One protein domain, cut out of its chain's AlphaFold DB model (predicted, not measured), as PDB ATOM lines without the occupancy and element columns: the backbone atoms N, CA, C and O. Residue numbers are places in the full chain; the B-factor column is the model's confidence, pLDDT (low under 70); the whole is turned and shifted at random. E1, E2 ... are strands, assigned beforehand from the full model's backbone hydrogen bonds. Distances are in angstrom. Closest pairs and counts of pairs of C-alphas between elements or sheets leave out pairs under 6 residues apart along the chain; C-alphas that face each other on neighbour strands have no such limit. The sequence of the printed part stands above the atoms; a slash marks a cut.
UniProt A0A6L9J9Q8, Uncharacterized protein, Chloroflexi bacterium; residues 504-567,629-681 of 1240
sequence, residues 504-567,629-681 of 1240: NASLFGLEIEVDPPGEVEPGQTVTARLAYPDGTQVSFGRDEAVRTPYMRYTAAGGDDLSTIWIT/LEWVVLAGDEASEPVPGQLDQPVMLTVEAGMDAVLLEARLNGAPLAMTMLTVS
ATOM      1  N   ASN A 504     101.693 -13.822 -21.561       45.69
ATOM      2  CA  ASN A 504     100.550 -13.160 -20.927       45.69
ATOM      3  C   ASN A 504     100.822 -11.730 -20.456       45.69
ATOM      4  O   ASN A 504      99.988 -10.856 -20.687       45.69
ATOM      5  N   ALA A 505     102.010 -11.453 -19.909       42.81
ATOM      6  CA  ALA A 505     102.424 -10.092 -19.553       42.81
ATOM      7  C   ALA A 505     102.577  -9.172 -20.787       42.81
ATOM      8  O   ALA A 505     102.600  -7.951 -20.661       42.81
ATOM      9  N   SER A 506     102.657  -9.754 -21.989       47.25
ATOM     10  CA  SER A 506     102.772  -9.048 -23.274       47.25
ATOM     11  C   SER A 506     101.432  -8.883 -24.011       47.25
ATOM     12  O   SER A 506     101.405  -8.362 -25.127       47.25
ATOM     13  N   LEU A 507     100.317  -9.347 -23.430       51.97
ATOM     14  CA  LEU A 507      98.969  -9.220 -23.992       51.97
ATOM     15  C   LEU A 507      98.262  -7.990 -23.411       51.97
ATOM     16  O   LEU A 507      98.474  -7.623 -22.260       51.97
ATOM     17  N   PHE A 508      97.392  -7.355 -24.201       52.22
ATOM     18  CA  PHE A 508      96.738  -6.080 -23.859       52.22
ATOM     19  C   PHE A 508      95.648  -6.218 -22.777       52.22
ATOM     20  O   PHE A 508      94.468  -6.037 -23.074       52.22
ATOM     21  N   GLY A 509      96.036  -6.539 -21.538       51.38
ATOM     22  CA  GLY A 509      95.147  -6.579 -20.372       51.38
ATOM     23  C   GLY A 509      93.912  -7.449 -20.605       51.38
ATOM     24  O   GLY A 509      92.789  -6.965 -20.493       51.38
ATOM     25  N   LEU A 510      94.115  -8.703 -21.026       65.06
ATOM     26  CA  LEU A 510      93.007  -9.625 -21.271       65.06
ATOM     27  C   LEU A 510      92.352 -10.011 -19.942       65.06
ATOM     28  O   LEU A 510      92.965 -10.663 -19.099       65.06
ATOM     29  N   GLU A 511      91.089  -9.631 -19.781       73.44
ATOM     30  CA  GLU A 511      90.268  -9.969 -18.619       73.44
ATOM     31  C   GLU A 511      89.274 -11.091 -18.958       73.44
ATOM     32  O   GLU A 511      89.034 -11.420 -20.125       73.44
ATOM     33  N   ILE A 512      88.651 -11.672 -17.930       83.56
ATOM     34  CA  ILE A 512      87.531 -12.606 -18.085       83.56
ATOM     35  C   ILE A 512      86.264 -11.962 -17.522       83.56
ATOM     36  O   ILE A 512      86.144 -11.746 -16.317       83.56
ATOM     37  N   GLU A 513      85.282 -11.727 -18.392       88.00
ATOM     38  CA  GLU A 513      83.922 -11.374 -17.985       88.00
ATOM     39  C   GLU A 513      83.141 -12.654 -17.655       88.00
ATOM     40  O   GLU A 513      83.108 -13.588 -18.463       88.00
ATOM     41  N   VAL A 514      82.491 -12.685 -16.486       88.62
ATOM     42  CA  VAL A 514      81.674 -13.816 -16.013       88.62
ATOM     43  C   VAL A 514      80.253 -13.358 -15.679       88.62
ATOM     44  O   VAL A 514      80.064 -12.352 -14.997       88.62
ATOM     45  N   ASP A 515      79.254 -14.124 -16.122       88.38
ATOM     46  CA  ASP A 515      77.840 -13.972 -15.768       88.38
ATOM     47  C   ASP A 515      77.306 -15.252 -15.073       88.38
ATOM     48  O   ASP A 515      77.336 -16.333 -15.678       88.38
ATOM     49  N   PRO A 516      76.803 -15.166 -13.824       81.69
ATOM     50  CA  PRO A 516      76.832 -13.990 -12.951       81.69
ATOM     51  C   PRO A 516      78.238 -13.734 -12.365       81.69
ATOM     52  O   PRO A 516      78.975 -14.690 -12.117       81.69
ATOM     53  N   PRO A 517      78.605 -12.468 -12.098       74.69
ATOM     54  CA  PRO A 517      79.875 -12.122 -11.466       74.69
ATOM     55  C   PRO A 517      79.830 -12.295  -9.938       74.69
ATOM     56  O   PRO A 517      78.822 -11.985  -9.298       74.69
ATOM     57  N   GLY A 518      80.962 -12.689  -9.344       70.19
ATOM     58  CA  GLY A 518      81.150 -12.760  -7.892       70.19
ATOM     59  C   GLY A 518      80.831 -14.132  -7.295       70.19
ATOM     60  O   GLY A 518      81.516 -15.107  -7.597       70.19
ATOM     61  N   GLU A 519      79.833 -14.179  -6.407       77.56
ATOM     62  CA  GLU A 519      79.470 -15.372  -5.630       77.56
ATOM     63  C   GLU A 519      78.525 -16.303  -6.413       77.56
ATOM     64  O   GLU A 519      77.510 -15.856  -6.956       77.56
ATOM     65  N   VAL A 520      78.842 -17.602  -6.455       82.94
ATOM     66  CA  VAL A 520      78.099 -18.625  -7.219       82.94
ATOM     67  C   VAL A 520      77.751 -19.854  -6.374       82.94
ATOM     68  O   VAL A 520      78.502 -20.239  -5.480       82.94
ATOM     69  N   GLU A 521      76.610 -20.496  -6.643       81.50
ATOM     70  CA  GLU A 521      76.182 -21.686  -5.891       81.50
ATOM     71  C   GLU A 521      77.005 -22.944  -6.272       81.50
ATOM     72  O   GLU A 521      77.352 -23.133  -7.441       81.50
ATOM     73  N   PRO A 522      77.283 -23.867  -5.329       80.38
ATOM     74  CA  PRO A 522      77.896 -25.163  -5.630       80.38
ATOM     75  C   PRO A 522      77.118 -25.962  -6.694       80.38
ATOM     76  O   PRO A 522      75.948 -26.300  -6.506       80.38
ATOM     77  N   GLY A 523      77.776 -26.304  -7.804       79.69
ATOM     78  CA  GLY A 523      77.168 -26.963  -8.967       79.69
ATOM     79  C   GLY A 523      76.507 -26.008  -9.972       79.69
ATOM     80  O   GLY A 523      75.838 -26.468 -10.902       79.69
ATOM     81  N   GLN A 524      76.654 -24.689  -9.807       85.69
ATOM     82  CA  GLN A 524      76.125 -23.691 -10.733       85.69
ATOM     83  C   GLN A 524      76.933 -23.642 -12.037       85.69
ATOM     84  O   GLN A 524      78.163 -23.709 -12.046       85.69
ATOM     85  N   THR A 525      76.234 -23.464 -13.160       88.31
ATOM     86  CA  THR A 525      76.862 -23.112 -14.438       88.31
ATOM     87  C   THR A 525      77.047 -21.598 -14.528       88.31
ATOM     88  O   THR A 525      76.069 -20.853 -14.452       88.31
ATOM     89  N   VAL A 526      78.286 -21.155 -14.729       89.69
ATOM     90  CA  VAL A 526      78.643 -19.776 -15.083       89.69
ATOM     91  C   VAL A 526      78.848 -19.649 -16.589       89.69
ATOM     92  O   VAL A 526      79.176 -20.621 -17.275       89.69
ATOM     93  N   THR A 527      78.663 -18.440 -17.108       92.75
ATOM     94  CA  THR A 527      78.983 -18.085 -18.493       92.75
ATOM     95  C   THR A 527      80.217 -17.195 -18.488       92.75
ATOM     96  O   THR A 527      80.201 -16.175 -17.812       92.75
ATOM     97  N   ALA A 528      81.270 -17.552 -19.221       91.06
ATOM     98  CA  ALA A 528      82.532 -16.810 -19.237       91.06
ATOM     99  C   ALA A 528      82.943 -16.418 -20.659       91.06
ATOM    100  O   ALA A 528      82.678 -17.158 -21.607       91.06
ATOM    101  N   ARG A 529      83.600 -15.269 -20.826       90.31
ATOM    102  CA  ARG A 529      84.197 -14.842 -22.101       90.31
ATOM    103  C   ARG A 529      85.415 -13.959 -21.868       90.31
ATOM    104  O   ARG A 529      85.519 -13.315 -20.828       90.31
ATOM    105  N   LEU A 530      86.304 -13.887 -22.859       85.69
ATOM    106  CA  LEU A 530      87.348 -12.866 -22.854       85.69
ATOM    107  C   LEU A 530      86.706 -11.475 -22.958       85.69
ATOM    108  O   LEU A 530      85.772 -11.252 -23.741       85.69
ATOM    109  N   ALA A 531      87.226 -10.563 -22.150       78.62
ATOM    110  CA  ALA A 531      87.021  -9.134 -22.255       78.62
ATOM    111  C   ALA A 531      88.306  -8.480 -22.783       78.62
ATOM    112  O   ALA A 531      89.415  -8.985 -22.600       78.62
ATOM    113  N   TYR A 532      88.132  -7.357 -23.470       77.00
ATOM    114  CA  TYR A 532      89.208  -6.588 -24.086       77.00
ATOM    115  C   TYR A 532      88.991  -5.104 -23.759       77.00
ATOM    116  O   TYR A 532      87.835  -4.706 -23.568       77.00
ATOM    117  N   PRO A 533      90.048  -4.271 -23.759       69.19
ATOM    118  CA  PRO A 533      89.915  -2.825 -23.604       69.19
ATOM    119  C   PRO A 533      88.907  -2.215 -24.590       69.19
ATOM    120  O   PRO A 533      88.761  -2.687 -25.718       69.19
ATOM    121  N   ASP A 534      88.207  -1.168 -24.156       66.94
ATOM    122  CA  ASP A 534      86.976  -0.687 -24.792       66.94
ATOM    123  C   ASP A 534      87.196  -0.257 -26.262       66.94
ATOM    124  O   ASP A 534      87.823   0.762 -26.559       66.94
ATOM    125  N   GLY A 535      86.687  -1.063 -27.200       70.75
ATOM    126  CA  GLY A 535      86.859  -0.874 -28.646       70.75
ATOM    127  C   GLY A 535      87.995  -1.670 -29.307       70.75
ATOM    128  O   GLY A 535      88.118  -1.604 -30.529       70.75
ATOM    129  N   THR A 536      88.790  -2.438 -28.565       79.19
ATOM    130  CA  THR A 536      89.788  -3.363 -29.127       79.19
ATOM    131  C   THR A 536      89.117  -4.608 -29.717       79.19
ATOM    132  O   THR A 536      88.171  -5.147 -29.143       79.19
ATOM    133  N   GLN A 537      89.620  -5.096 -30.852       82.56
ATOM    134  CA  GLN A 537      89.291  -6.409 -31.418       82.56
ATOM    135  C   GLN A 537      90.545  -7.284 -31.445       82.56
ATOM    136  O   GLN A 537      91.645  -6.794 -31.707       82.56
ATOM    137  N   VAL A 538      90.376  -8.586 -31.202       82.44
ATOM    138  CA  VAL A 538      91.456  -9.581 -31.250       82.44
ATOM    139  C   VAL A 538      91.157 -10.594 -32.348       82.44
ATOM    140  O   VAL A 538      90.018 -11.016 -32.528       82.44
ATOM    141  N   SER A 539      92.179 -11.000 -33.098       86.06
ATOM    142  CA  SER A 539      92.061 -12.035 -34.125       86.06
ATOM    143  C   SER A 539      93.259 -12.980 -34.108       86.06
ATOM    144  O   SER A 539      94.406 -12.552 -34.004       86.06
ATOM    145  N   PHE A 540      92.990 -14.283 -34.211       87.12
ATOM    146  CA  PHE A 540      94.011 -15.320 -34.351       87.12
ATOM    147  C   PHE A 540      94.097 -15.770 -35.810       87.12
ATOM    148  O   PHE A 540      93.075 -15.917 -36.485       87.12
ATOM    149  N   GLY A 541      95.306 -16.034 -36.295       88.81
ATOM    150  CA  GLY A 541      95.518 -16.483 -37.665       88.81
ATOM    151  C   GLY A 541      96.888 -17.105 -37.902       88.81
ATOM    152  O   GLY A 541      97.678 -17.318 -36.986       88.81
ATOM    153  N   ARG A 542      97.171 -17.398 -39.172       91.81
ATOM    154  CA  ARG A 542      98.499 -17.768 -39.663       91.81
ATOM    155  C   ARG A 542      98.729 -17.081 -40.995       91.81
ATOM    156  O   ARG A 542      97.862 -17.117 -41.866       91.81
ATOM    157  N   ASP A 543      99.894 -16.467 -41.154       92.31
ATOM    158  CA  ASP A 543     100.353 -16.051 -42.469       92.31
ATOM    159  C   ASP A 543     100.969 -17.272 -43.167       92.31
ATOM    160  O   ASP A 543     101.958 -17.830 -42.697       92.31
ATOM    161  N   GLU A 544     100.373 -17.738 -44.268       90.75
ATOM    162  CA  GLU A 544     100.867 -18.908 -45.015       90.75
ATOM    163  C   GLU A 544     102.040 -18.578 -45.962       90.75
ATOM    164  O   GLU A 544     102.724 -19.493 -46.424       90.75
ATOM    165  N   ALA A 545     102.323 -17.297 -46.234       89.50
ATOM    166  CA  ALA A 545     103.477 -16.871 -47.028       89.50
ATOM    167  C   ALA A 545     104.780 -16.883 -46.208       89.50
ATOM    168  O   ALA A 545     105.846 -17.138 -46.770       89.50
ATOM    169  N   VAL A 546     104.697 -16.675 -44.889       89.88
ATOM    170  CA  VAL A 546     105.829 -16.814 -43.943       89.88
ATOM    171  C   VAL A 546     105.623 -17.896 -42.876       89.88
ATOM    172  O   VAL A 546     106.392 -18.005 -41.919       89.88
ATOM    173  N   ARG A 547     104.581 -18.717 -43.053       91.75
ATOM    174  CA  ARG A 547     104.155 -19.865 -42.226       91.75
ATOM    175  C   ARG A 547     103.950 -19.587 -40.732       91.75
ATOM    176  O   ARG A 547     103.782 -20.536 -39.967       91.75
ATOM    177  N   THR A 548     103.941 -18.325 -40.314       92.06
ATOM    178  CA  THR A 548     104.007 -17.925 -38.902       92.06
ATOM    179  C   THR A 548     102.597 -17.675 -38.339       92.06
ATOM    180  O   THR A 548     101.847 -16.894 -38.936       92.06
ATOM    181  N   PRO A 549     102.189 -18.348 -37.243       91.50
ATOM    182  CA  PRO A 549     100.939 -18.058 -36.543       91.50
ATOM    183  C   PRO A 549     101.009 -16.697 -35.838       91.50
ATOM    184  O   PRO A 549     102.081 -16.270 -35.410       91.50
ATOM    185  N   TYR A 550      99.875 -16.008 -35.720       89.00
ATOM    186  CA  TYR A 550      99.808 -14.685 -35.103       89.00
ATOM    187  C   TYR A 550      98.534 -14.447 -34.290       89.00
ATOM    188  O   TYR A 550      97.473 -15.009 -34.571       89.00
ATOM    189  N   MET A 551      98.650 -13.533 -33.329       85.00
ATOM    190  CA  MET A 551      97.543 -12.885 -32.628       85.00
ATOM    191  C   MET A 551      97.615 -11.388 -32.920       85.00
ATOM    192  O   MET A 551      98.664 -10.780 -32.725       85.00
ATOM    193  N   ARG A 552      96.535 -10.784 -33.417       87.38
ATOM    194  CA  ARG A 552      96.500  -9.368 -33.799       87.38
ATOM    195  C   ARG A 552      95.433  -8.607 -33.034       87.38
ATOM    196  O   ARG A 552      94.282  -9.038 -32.997       87.38
ATOM    197  N   TYR A 553      95.838  -7.455 -32.516       83.94
ATOM    198  CA  TYR A 553      95.021  -6.461 -31.835       83.94
ATOM    199  C   TYR A 553      94.752  -5.300 -32.794       83.94
ATOM    200  O   TYR A 553      95.691  -4.757 -33.378       83.94
ATOM    201  N   THR A 554      93.491  -4.901 -32.947       86.88
ATOM    202  CA  THR A 554      93.094  -3.737 -33.756       86.88
ATOM    203  C   THR A 554      92.143  -2.826 -32.984       86.88
ATOM    204  O   THR A 554      91.432  -3.263 -32.079       86.88
ATOM    205  N   ALA A 555      92.139  -1.539 -33.321       84.06
ATOM    206  CA  ALA A 555      91.240  -0.548 -32.744       84.06
ATOM    207  C   ALA A 555      89.852  -0.584 -33.409       84.06
ATOM    208  O   ALA A 555      89.693  -1.056 -34.535       84.06
ATOM    209  N   ALA A 556      88.853   0.041 -32.781       77.44
ATOM    210  CA  ALA A 556      87.484   0.134 -33.308       77.44
ATOM    211  C   ALA A 556      87.373   0.823 -34.689       77.44
ATOM    212  O   ALA A 556      86.351   0.679 -35.364       77.44
ATOM    213  N   GLY A 557      88.398   1.580 -35.107       75.81
ATOM    214  CA  GLY A 557      88.515   2.161 -36.451       75.81
ATOM    215  C   GLY A 557      88.977   1.176 -37.536       75.81
ATOM    216  O   GLY A 557      88.765   1.440 -38.719       75.81
ATOM    217  N   GLY A 558      89.550   0.034 -37.144       79.00
ATOM    218  CA  GLY A 558      90.206  -0.937 -38.022       79.00
ATOM    219  C   GLY A 558      91.727  -0.774 -38.130       79.00
ATOM    220  O   GLY A 558      92.344  -1.506 -38.897       79.00
ATOM    221  N   ASP A 559      92.325   0.165 -37.392       82.00
ATOM    222  CA  ASP A 559      93.774   0.375 -37.334       82.00
ATOM    223  C   ASP A 559      94.461  -0.732 -36.509       82.00
ATOM    224  O   ASP A 559      93.975  -1.094 -35.433       82.00
ATOM    225  N   ASP A 560      95.590  -1.264 -36.987       81.31
ATOM    226  CA  ASP A 560      96.378  -2.268 -36.258       81.31
ATOM    227  C   ASP A 560      97.052  -1.619 -35.027       81.31
ATOM    228  O   ASP A 560      97.756  -0.618 -35.153       81.31
ATOM    229  N   LEU A 561      96.835  -2.192 -33.838       78.88
ATOM    230  CA  LEU A 561      97.446  -1.760 -32.570       78.88
ATOM    231  C   LEU A 561      98.712  -2.561 -32.248       78.88
ATOM    232  O   LEU A 561      99.685  -2.010 -31.743       78.88
ATOM    233  N   SER A 562      98.682  -3.870 -32.510       81.69
ATOM    234  CA  SER A 562      99.815  -4.773 -32.304       81.69
ATOM    235  C   SER A 562      99.604  -6.109 -33.020       81.69
ATOM    236  O   SER A 562      98.468  -6.566 -33.168       81.69
ATOM    237  N   THR A 563     100.684  -6.781 -33.427       86.75
ATOM    238  CA  THR A 563     100.642  -8.196 -33.835       86.75
ATOM    239  C   THR A 563     101.726  -8.997 -33.121       86.75
ATOM    240  O   THR A 563     102.909  -8.720 -33.275       86.75
ATOM    241  N   ILE A 564     101.332 -10.035 -32.390       84.94
ATOM    242  CA  ILE A 564     102.239 -11.000 -31.769       84.94
ATOM    243  C   ILE A 564     102.408 -12.184 -32.714       84.94
ATOM    244  O   ILE A 564     101.454 -12.902 -33.016       84.94
ATOM    245  N   TRP A 565     103.636 -12.382 -33.178       88.62
ATOM    246  CA  TRP A 565     104.054 -13.441 -34.083       88.62
ATOM    247  C   TRP A 565     104.658 -14.598 -33.285       88.62
ATOM    248  O   TRP A 565     105.714 -14.458 -32.666       88.62
ATOM    249  N   ILE A 566     103.997 -15.753 -33.308       86.56
ATOM    250  CA  ILE A 566     104.360 -16.909 -32.483       86.56
ATOM    251  C   ILE A 566     105.356 -17.797 -33.238       86.56
ATOM    252  O   ILE A 566     105.104 -18.226 -34.364       86.56
ATOM    253  N   THR A 567     106.503 -18.095 -32.625       89.50
ATOM    254  CA  THR A 567     107.551 -18.921 -33.251       89.50
ATOM    255  C   THR A 567     107.293 -20.407 -32.990       89.50
ATOM    256  O   THR A 567     107.827 -20.984 -32.052       89.50
ATOM    257  N   LEU A 629      91.790 -21.499 -28.097       84.81
ATOM    258  CA  LEU A 629      91.337 -21.007 -26.800       84.81
ATOM    259  C   LEU A 629      90.685 -22.162 -26.030       84.81
ATOM    260  O   LEU A 629      89.761 -22.806 -26.531       84.81
ATOM    261  N   GLU A 630      91.130 -22.389 -24.806       89.00
ATOM    262  CA  GLU A 630      90.591 -23.356 -23.854       89.00
ATOM    263  C   GLU A 630      90.181 -22.638 -22.566       89.00
ATOM    264  O   GLU A 630      90.614 -21.520 -22.295       89.00
ATOM    265  N   TRP A 631      89.339 -23.279 -21.765       89.31
ATOM    266  CA  TRP A 631      88.851 -22.750 -20.496       89.31
ATOM    267  C   TRP A 631      88.931 -23.829 -19.425       89.31
ATOM    268  O   TRP A 631      88.479 -24.955 -19.646       89.31
ATOM    269  N   VAL A 632      89.506 -23.493 -18.273       86.75
ATOM    270  CA  VAL A 632      89.727 -24.414 -17.154       86.75
ATOM    271  C   VAL A 632      89.218 -23.774 -15.868       86.75
ATOM    272  O   VAL A 632      89.464 -22.598 -15.612       86.75
ATOM    273  N   VAL A 633      88.520 -24.556 -15.047       85.94
ATOM    274  CA  VAL A 633      88.218 -24.193 -13.658       85.94
ATOM    275  C   VAL A 633      89.222 -24.920 -12.767       85.94
ATOM    276  O   VAL A 633      89.294 -26.150 -12.789       85.94
ATOM    277  N   LEU A 634      90.011 -24.160 -12.014       77.25
ATOM    278  CA  LEU A 634      90.982 -24.645 -11.039       77.25
ATOM    279  C   LEU A 634      90.430 -24.499  -9.619       77.25
ATOM    280  O   LEU A 634      89.874 -23.467  -9.242       77.25
ATOM    281  N   ALA A 635      90.621 -25.539  -8.819       72.56
ATOM    282  CA  ALA A 635      90.112 -25.672  -7.467       72.56
ATOM    283  C   ALA A 635      91.213 -26.279  -6.582       72.56
ATOM    284  O   ALA A 635      91.313 -27.494  -6.420       72.56
ATOM    285  N   GLY A 636      92.075 -25.423  -6.025       66.06
ATOM    286  CA  GLY A 636      93.304 -25.876  -5.364       66.06
ATOM    287  C   GLY A 636      94.219 -26.602  -6.356       66.06
ATOM    288  O   GLY A 636      94.506 -26.066  -7.423       66.06
ATOM    289  N   ASP A 637      94.633 -27.824  -6.018       59.50
ATOM    290  CA  ASP A 637      95.445 -28.684  -6.894       59.50
ATOM    291  C   ASP A 637      94.621 -29.418  -7.982       59.50
ATOM    292  O   ASP A 637      95.200 -30.066  -8.857       59.50
ATOM    293  N   GLU A 638      93.282 -29.367  -7.938       66.44
ATOM    294  CA  GLU A 638      92.414 -30.043  -8.914       66.44
ATOM    295  C   GLU A 638      92.005 -29.107 -10.065       66.44
ATOM    296  O   GLU A 638      91.672 -27.939  -9.864       66.44
ATOM    297  N   ALA A 639      92.007 -29.636 -11.291       77.44
ATOM    298  CA  ALA A 639      91.662 -28.911 -12.514       77.44
ATOM    299  C   ALA A 639      90.522 -29.610 -13.265       77.44
ATOM    300  O   ALA A 639      90.512 -30.840 -13.376       77.44
ATOM    301  N   SER A 640      89.590 -28.837 -13.827       83.62
ATOM    302  CA  SER A 640      88.571 -29.366 -14.738       83.62
ATOM    303  C   SER A 640      89.194 -29.920 -16.027       83.62
ATOM    304  O   SER A 640      90.290 -29.524 -16.429       83.62
ATOM    305  N   GLU A 641      88.460 -30.775 -16.749       85.81
ATOM    306  CA  GLU A 641      88.786 -31.018 -18.160       85.81
ATOM    307  C   GLU A 641      88.724 -29.675 -18.931       85.81
ATOM    308  O   GLU A 641      87.796 -28.893 -18.689       85.81
ATOM    309  N   PRO A 642      89.685 -29.370 -19.831       87.88
ATOM    310  CA  PRO A 642      89.656 -28.140 -20.617       87.88
ATOM    311  C   PRO A 642      88.451 -28.080 -21.560       87.88
ATOM    312  O   PRO A 642      88.191 -29.005 -22.333       87.88
ATOM    313  N   VAL A 643      87.722 -26.966 -21.521       92.00
ATOM    314  CA  VAL A 643      86.558 -26.717 -22.377       92.00
ATOM    315  C   VAL A 643      86.973 -25.809 -23.542       92.00
ATOM    316  O   VAL A 643      87.405 -24.682 -23.301       92.00
ATOM    317  N   PRO A 644      86.852 -26.240 -24.811       90.12
ATOM    318  CA  PRO A 644      87.274 -25.430 -25.950       90.12
ATOM    319  C   PRO A 644      86.355 -24.215 -26.145       90.12
ATOM    320  O   PRO A 644      85.130 -24.345 -26.209       90.12
ATOM    321  N   GLY A 645      86.962 -23.037 -26.277       86.00
ATOM    322  CA  GLY A 645      86.300 -21.763 -26.538       86.00
ATOM    323  C   GLY A 645      86.576 -21.213 -27.940       86.00
ATOM    324  O   GLY A 645      87.217 -21.844 -28.779       86.00
ATOM    325  N   GLN A 646      86.085 -20.001 -28.195       85.06
ATOM    326  CA  GLN A 646      86.421 -19.190 -29.368       85.06
ATOM    327  C   GLN A 646      86.512 -17.722 -28.938       85.06
ATOM    328  O   GLN A 646      85.860 -17.331 -27.970       85.06
ATOM    329  N   LEU A 647      87.275 -16.909 -29.674       80.94
ATOM    330  CA  LEU A 647      87.246 -15.453 -29.513       80.94
ATOM    331  C   LEU A 647      85.802 -14.938 -29.625       80.94
ATOM    332  O   LEU A 647      85.016 -15.431 -30.437       80.94
ATOM    333  N   ASP A 648      85.463 -13.970 -28.776       78.25
ATOM    334  CA  ASP A 648      84.167 -13.278 -28.690       78.25
ATOM    335  C   ASP A 648      82.941 -14.166 -28.369       78.25
ATOM    336  O   ASP A 648      81.825 -13.654 -28.239       78.25
ATOM    337  N   GLN A 649      83.111 -15.485 -28.222       85.88
ATOM    338  CA  GLN A 649      82.039 -16.418 -27.873       85.88
ATOM    339  C   GLN A 649      82.052 -16.724 -26.369       85.88
ATOM    340  O   GLN A 649      83.096 -17.108 -25.839       85.88
ATOM    341  N   PRO A 650      80.903 -16.644 -25.677       90.06
ATOM    342  CA  PRO A 650      80.803 -17.122 -24.308       90.06
ATOM    343  C   PRO A 650      80.858 -18.656 -24.230       90.06
ATOM    344  O   PRO A 650      80.136 -19.357 -24.943       90.06
ATOM    345  N   VAL A 651      81.672 -19.169 -23.309       93.06
ATOM    346  CA  VAL A 651      81.686 -20.571 -22.875       93.06
ATOM    347  C   VAL A 651      80.768 -20.750 -21.657       93.06
ATOM    348  O   VAL A 651      80.537 -19.809 -20.901       93.06
ATOM    349  N   MET A 652      80.238 -21.958 -21.453       91.31
ATOM    350  CA  MET A 652      79.522 -22.338 -20.227       91.31
ATOM    351  C   MET A 652      80.373 -23.327 -19.433       91.31
ATOM    352  O   MET A 652      80.813 -24.330 -19.995       91.31
ATOM    353  N   LEU A 653      80.571 -23.062 -18.143       89.06
ATOM    354  CA  LEU A 653      81.443 -23.832 -17.252       89.06
ATOM    355  C   LEU A 653      80.698 -24.139 -15.952       89.06
ATOM    356  O   LEU A 653      79.966 -23.288 -15.455       89.06
ATOM    357  N   THR A 654      80.863 -25.338 -15.394       86.81
ATOM    358  CA  THR A 654      80.257 -25.702 -14.102       86.81
ATOM    359  C   THR A 654      81.273 -25.514 -12.986       86.81
ATOM    360  O   THR A 654      82.382 -26.036 -13.072       86.81
ATOM    361  N   VAL A 655      80.883 -24.802 -11.930       81.88
ATOM    362  CA  VAL A 655      81.663 -24.694 -10.694       81.88
ATOM    363  C   VAL A 655      81.229 -25.826  -9.766       81.88
ATOM    364  O   VAL A 655      80.109 -25.825  -9.260       81.88
ATOM    365  N   GLU A 656      82.082 -26.836  -9.601       71.50
ATOM    366  CA  GLU A 656      81.761 -28.046  -8.834       71.50
ATOM    367  C   GLU A 656      81.739 -27.817  -7.313       71.50
ATOM    368  O   GLU A 656      82.281 -26.848  -6.780       71.50
ATOM    369  N   ALA A 657      81.057 -28.710  -6.591       59.41
ATOM    370  CA  ALA A 657      80.747 -28.520  -5.177       59.41
ATOM    371  C   ALA A 657      81.838 -29.052  -4.227       59.41
ATOM    372  O   ALA A 657      82.036 -30.265  -4.133       59.41
ATOM    373  N   GLY A 658      82.451 -28.166  -3.433       57.38
ATOM    374  CA  GLY A 658      83.315 -28.566  -2.307       57.38
ATOM    375  C   GLY A 658      84.377 -27.566  -1.839       57.38
ATOM    376  O   GLY A 658      85.105 -27.889  -0.905       57.38
ATOM    377  N   MET A 659      84.486 -26.393  -2.470       55.75
ATOM    378  CA  MET A 659      85.583 -25.432  -2.287       55.75
ATOM    379  C   MET A 659      85.020 -24.019  -2.115       55.75
ATOM    380  O   MET A 659      84.020 -23.711  -2.752       55.75
ATOM    381  N   ASP A 660      85.656 -23.169  -1.302       63.59
ATOM    382  CA  ASP A 660      85.147 -21.819  -0.971       63.59
ATOM    383  C   ASP A 660      85.379 -20.778  -2.090       63.59
ATOM    384  O   ASP A 660      84.719 -19.738  -2.147       63.59
ATOM    385  N   ALA A 661      86.323 -21.046  -2.996       70.62
ATOM    386  CA  ALA A 661      86.601 -20.245  -4.186       70.62
ATOM    387  C   ALA A 661      87.234 -21.112  -5.287       70.62
ATOM    388  O   ALA A 661      87.860 -22.134  -4.993       70.62
ATOM    389  N   VAL A 662      87.099 -20.683  -6.543       78.00
ATOM    390  CA  VAL A 662      87.736 -21.303  -7.716       78.00
ATOM    391  C   VAL A 662      88.393 -20.244  -8.601       78.00
ATOM    392  O   VAL A 662      87.868 -19.139  -8.759       78.00
ATOM    393  N   LEU A 663      89.532 -20.593  -9.195       79.06
ATOM    394  CA  LEU A 663      90.220 -19.776 -10.191       79.06
ATOM    395  C   LEU A 663      89.751 -20.216 -11.578       79.06
ATOM    396  O   LEU A 663      89.946 -21.361 -11.984       79.06
ATOM    397  N   LEU A 664      89.108 -19.312 -12.303       83.88
ATOM    398  CA  LEU A 664      88.718 -19.504 -13.689       83.88
ATOM    399  C   LEU A 664      89.834 -18.986 -14.597       83.88
ATOM    400  O   LEU A 664      90.205 -17.816 -14.525       83.88
ATOM    401  N   GLU A 665      90.338 -19.845 -15.474       82.12
ATOM    402  CA  GLU A 665      91.455 -19.548 -16.363       82.12
ATOM    403  C   GLU A 665      91.041 -19.724 -17.830       82.12
ATOM    404  O   GLU A 665      90.534 -20.775 -18.235       82.12
ATOM    405  N   ALA A 666      91.278 -18.691 -18.636       80.94
ATOM    406  CA  ALA A 666      91.307 -18.801 -20.086       80.94
ATOM    407  C   ALA A 666      92.731 -19.190 -20.488       80.94
ATOM    408  O   ALA A 666      93.687 -18.568 -20.028       80.94
ATOM    409  N   ARG A 667      92.876 -20.197 -21.349       75.75
ATOM    410  CA  ARG A 667      94.158 -20.751 -21.793       75.75
ATOM    411  C   ARG A 667      94.313 -20.682 -23.302       75.75
ATOM    412  O   ARG A 667      93.342 -20.845 -24.035       75.75
ATOM    413  N   LEU A 668      95.541 -20.519 -23.776       74.19
ATOM    414  CA  LEU A 668      95.896 -20.667 -25.183       74.19
ATOM    415  C   LEU A 668      96.854 -21.848 -25.324       74.19
ATOM    416  O   LEU A 668      98.018 -21.768 -24.941       74.19
ATOM    417  N   ASN A 669      96.350 -22.957 -25.871       70.56
ATOM    418  CA  ASN A 669      97.106 -24.205 -26.041       70.56
ATOM    419  C   ASN A 669      97.806 -24.693 -24.752       70.56
ATOM    420  O   ASN A 669      98.970 -25.095 -24.775       70.56
ATOM    421  N   GLY A 670      97.095 -24.645 -23.623       63.75
ATOM    422  CA  GLY A 670      97.580 -25.098 -22.316       63.75
ATOM    423  C   GLY A 670      98.395 -24.089 -21.493       63.75
ATOM    424  O   GLY A 670      98.512 -24.299 -20.287       63.75
ATOM    425  N   ALA A 671      98.906 -23.001 -22.079       62.41
ATOM    426  CA  ALA A 671      99.401 -21.851 -21.312       62.41
ATOM    427  C   ALA A 671      98.216 -20.981 -20.841       62.41
ATOM    428  O   ALA A 671      97.191 -20.992 -21.530       62.41
ATOM    429  N   PRO A 672      98.322 -20.207 -19.741       60.91
ATOM    430  CA  PRO A 672      97.318 -19.198 -19.400       60.91
ATOM    431  C   PRO A 672      97.179 -18.151 -20.518       60.91
ATOM    432  O   PRO A 672      98.005 -18.092 -21.429       60.91
ATOM    433  N   LEU A 673      96.119 -17.349 -20.451       69.81
ATOM    434  CA  LEU A 673      95.831 -16.225 -21.353       69.81
ATOM    435  C   LEU A 673      95.165 -15.057 -20.607       69.81
ATOM    436  O   LEU A 673      95.459 -13.893 -20.863       69.81
ATOM    437  N   ALA A 674      94.259 -15.393 -19.689       67.50
ATOM    438  CA  ALA A 674      93.628 -14.503 -18.721       67.50
ATOM    439  C   ALA A 674      93.155 -15.343 -17.522       67.50
ATOM    440  O   ALA A 674      92.959 -16.554 -17.662       67.50
ATOM    441  N   MET A 675      92.929 -14.732 -16.357       74.38
ATOM    442  CA  MET A 675      92.402 -15.439 -15.182       74.38
ATOM    443  C   MET A 675      91.485 -14.547 -14.334       74.38
ATOM    444  O   MET A 675      91.610 -13.325 -14.361       74.38
ATOM    445  N   THR A 676      90.548 -15.143 -13.594       75.94
ATOM    446  CA  THR A 676      89.660 -14.435 -12.656       75.94
ATOM    447  C   THR A 676      89.179 -15.357 -11.534       75.94
ATOM    448  O   THR A 676      89.035 -16.562 -11.731       75.94
ATOM    449  N   MET A 677      88.918 -14.809 -10.348       79.25
ATOM    450  CA  MET A 677      88.461 -15.575  -9.183       79.25
ATOM    451  C   MET A 677      86.939 -15.522  -9.034       79.25
ATOM    452  O   MET A 677      86.330 -14.458  -9.132       79.25
ATOM    453  N   LEU A 678      86.334 -16.669  -8.722       78.19
ATOM    454  CA  LEU A 678      84.924 -16.795  -8.356       78.19
ATOM    455  C   LEU A 678      84.818 -17.323  -6.924       78.19
ATOM    456  O   LEU A 678      85.463 -18.312  -6.573       78.19
ATOM    457  N   THR A 679      84.003 -16.676  -6.095       78.50
ATOM    458  CA  THR A 679      83.698 -17.155  -4.739       78.50
ATOM    459  C   THR A 679      82.517 -18.115  -4.789       78.50
ATOM    460  O   THR A 679      81.586 -17.929  -5.569       78.50
ATOM    461  N   VAL A 680      82.537 -19.160  -3.968       77.25
ATOM    462  CA  VAL A 680      81.493 -20.189  -3.970       77.25
ATOM    463  C   VAL A 680      80.706 -20.102  -2.670       77.25
ATOM    464  O   VAL A 680      81.280 -20.140  -1.582       77.25
ATOM    465  N   SER A 681      79.382 -19.986  -2.765       72.69
ATOM    466  CA  SER A 681      78.533 -19.796  -1.591       72.69
ATOM    467  C   SER A 681      78.538 -21.049  -0.710       72.69
ATOM    468  O   SER A 681      77.993 -22.092  -1.095       72.69
TER     469      SER A 681
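AT A GLANCE: This is residues 504 to 567 and 629 to 681 of the 1240 residues of an uncharacterized protein of Chloroflexi bacterium (UniProt A0A6L9J9Q8). The body is a small sandwich of two three-stranded sheets, E1 E2 E7 over E6 E8 E9, and beyond one end of it lies a separate three-stranded sheet, E3 E4 E5, whose strands touch no strand of the body. The 117 printed residues hold nine named strands, E1 to E9 in order along the chain, and no named helix; the class is all strand, with 59 residues in the strands. The sheet orders are E1 E2 E7, E3 E4 E5 and E6 E8 E9, each antiparallel. The whole is elongated, 50 by 28 by 22 A, yet only just compact, close to loose, with a radius of gyration of the C-alphas of 15.7 A.

HOW THE PARTS SIT: In one sheet the inner strand E8, residues 661 to 668, has as neighbours E6, residues 629 to 635, and E9, residues 671 to 680. N 632 and O 665 are 2.9 A apart, and N 664 and O 676 are 2.8 A apart, both within hydrogen-bond range. E8 and E9 form a hairpin, E9 bends by 71 degrees at residue 674, and this sheet is strongly twisted. It makes a sandwich, two sheets face to face, with E1, residues 511 to 515, E2, residues 525 to 531, and E7, residues 651 to 654. The facing parts are 9.0 A centre to centre, their best planes 14 degrees apart and their strands at 39 degrees. The closest C-alphas of E1 and E9 are those of Glu 511 and Ala 674, 5.6 A apart. In the hairpin E1 and E2, N 513 and O 529 are 2.9 A apart; between E2 and E7, N 526 and O 653 are 2.8 A apart. The third sheet is a meander, each strand the antiparallel neighbour of the one before: E3, residues 537 to 542, E4, residues 549 to 554, and E5, residues 560 to 565. There N 539 and O 552 are 2.9 A apart, and N 551 and O 564 are 2.9 A apart. E2 and E3 are apart.

IN THESE COORDINATES: E1 begins at C-alpha 511, (90.268, -9.969, -18.619). E9, the longest strand, measures 25.0 A and ends at C-alpha 680, (81.493, -20.189, -3.970). E8 measures 23.0 A, E6 19.9 A, E2 19.0 A, E3 16.8 A and E4 16.6 A. E5 begins at C-alpha 560, (96.378, -2.268, -36.258).

THE WHOLE: The C-alphas farthest apart, those of Ala 545 and Ser 681, are 51.9 A apart. Residues 568 to 628 are not printed, and C-alphas 567 and 629 are 17.6 A apart across the cut. The link E6 to E7 is long, 15 residues. Mean pLDDT of the printed part is 79.0; 21 residues are under 70, among them 504 to 510 and 670 to 674.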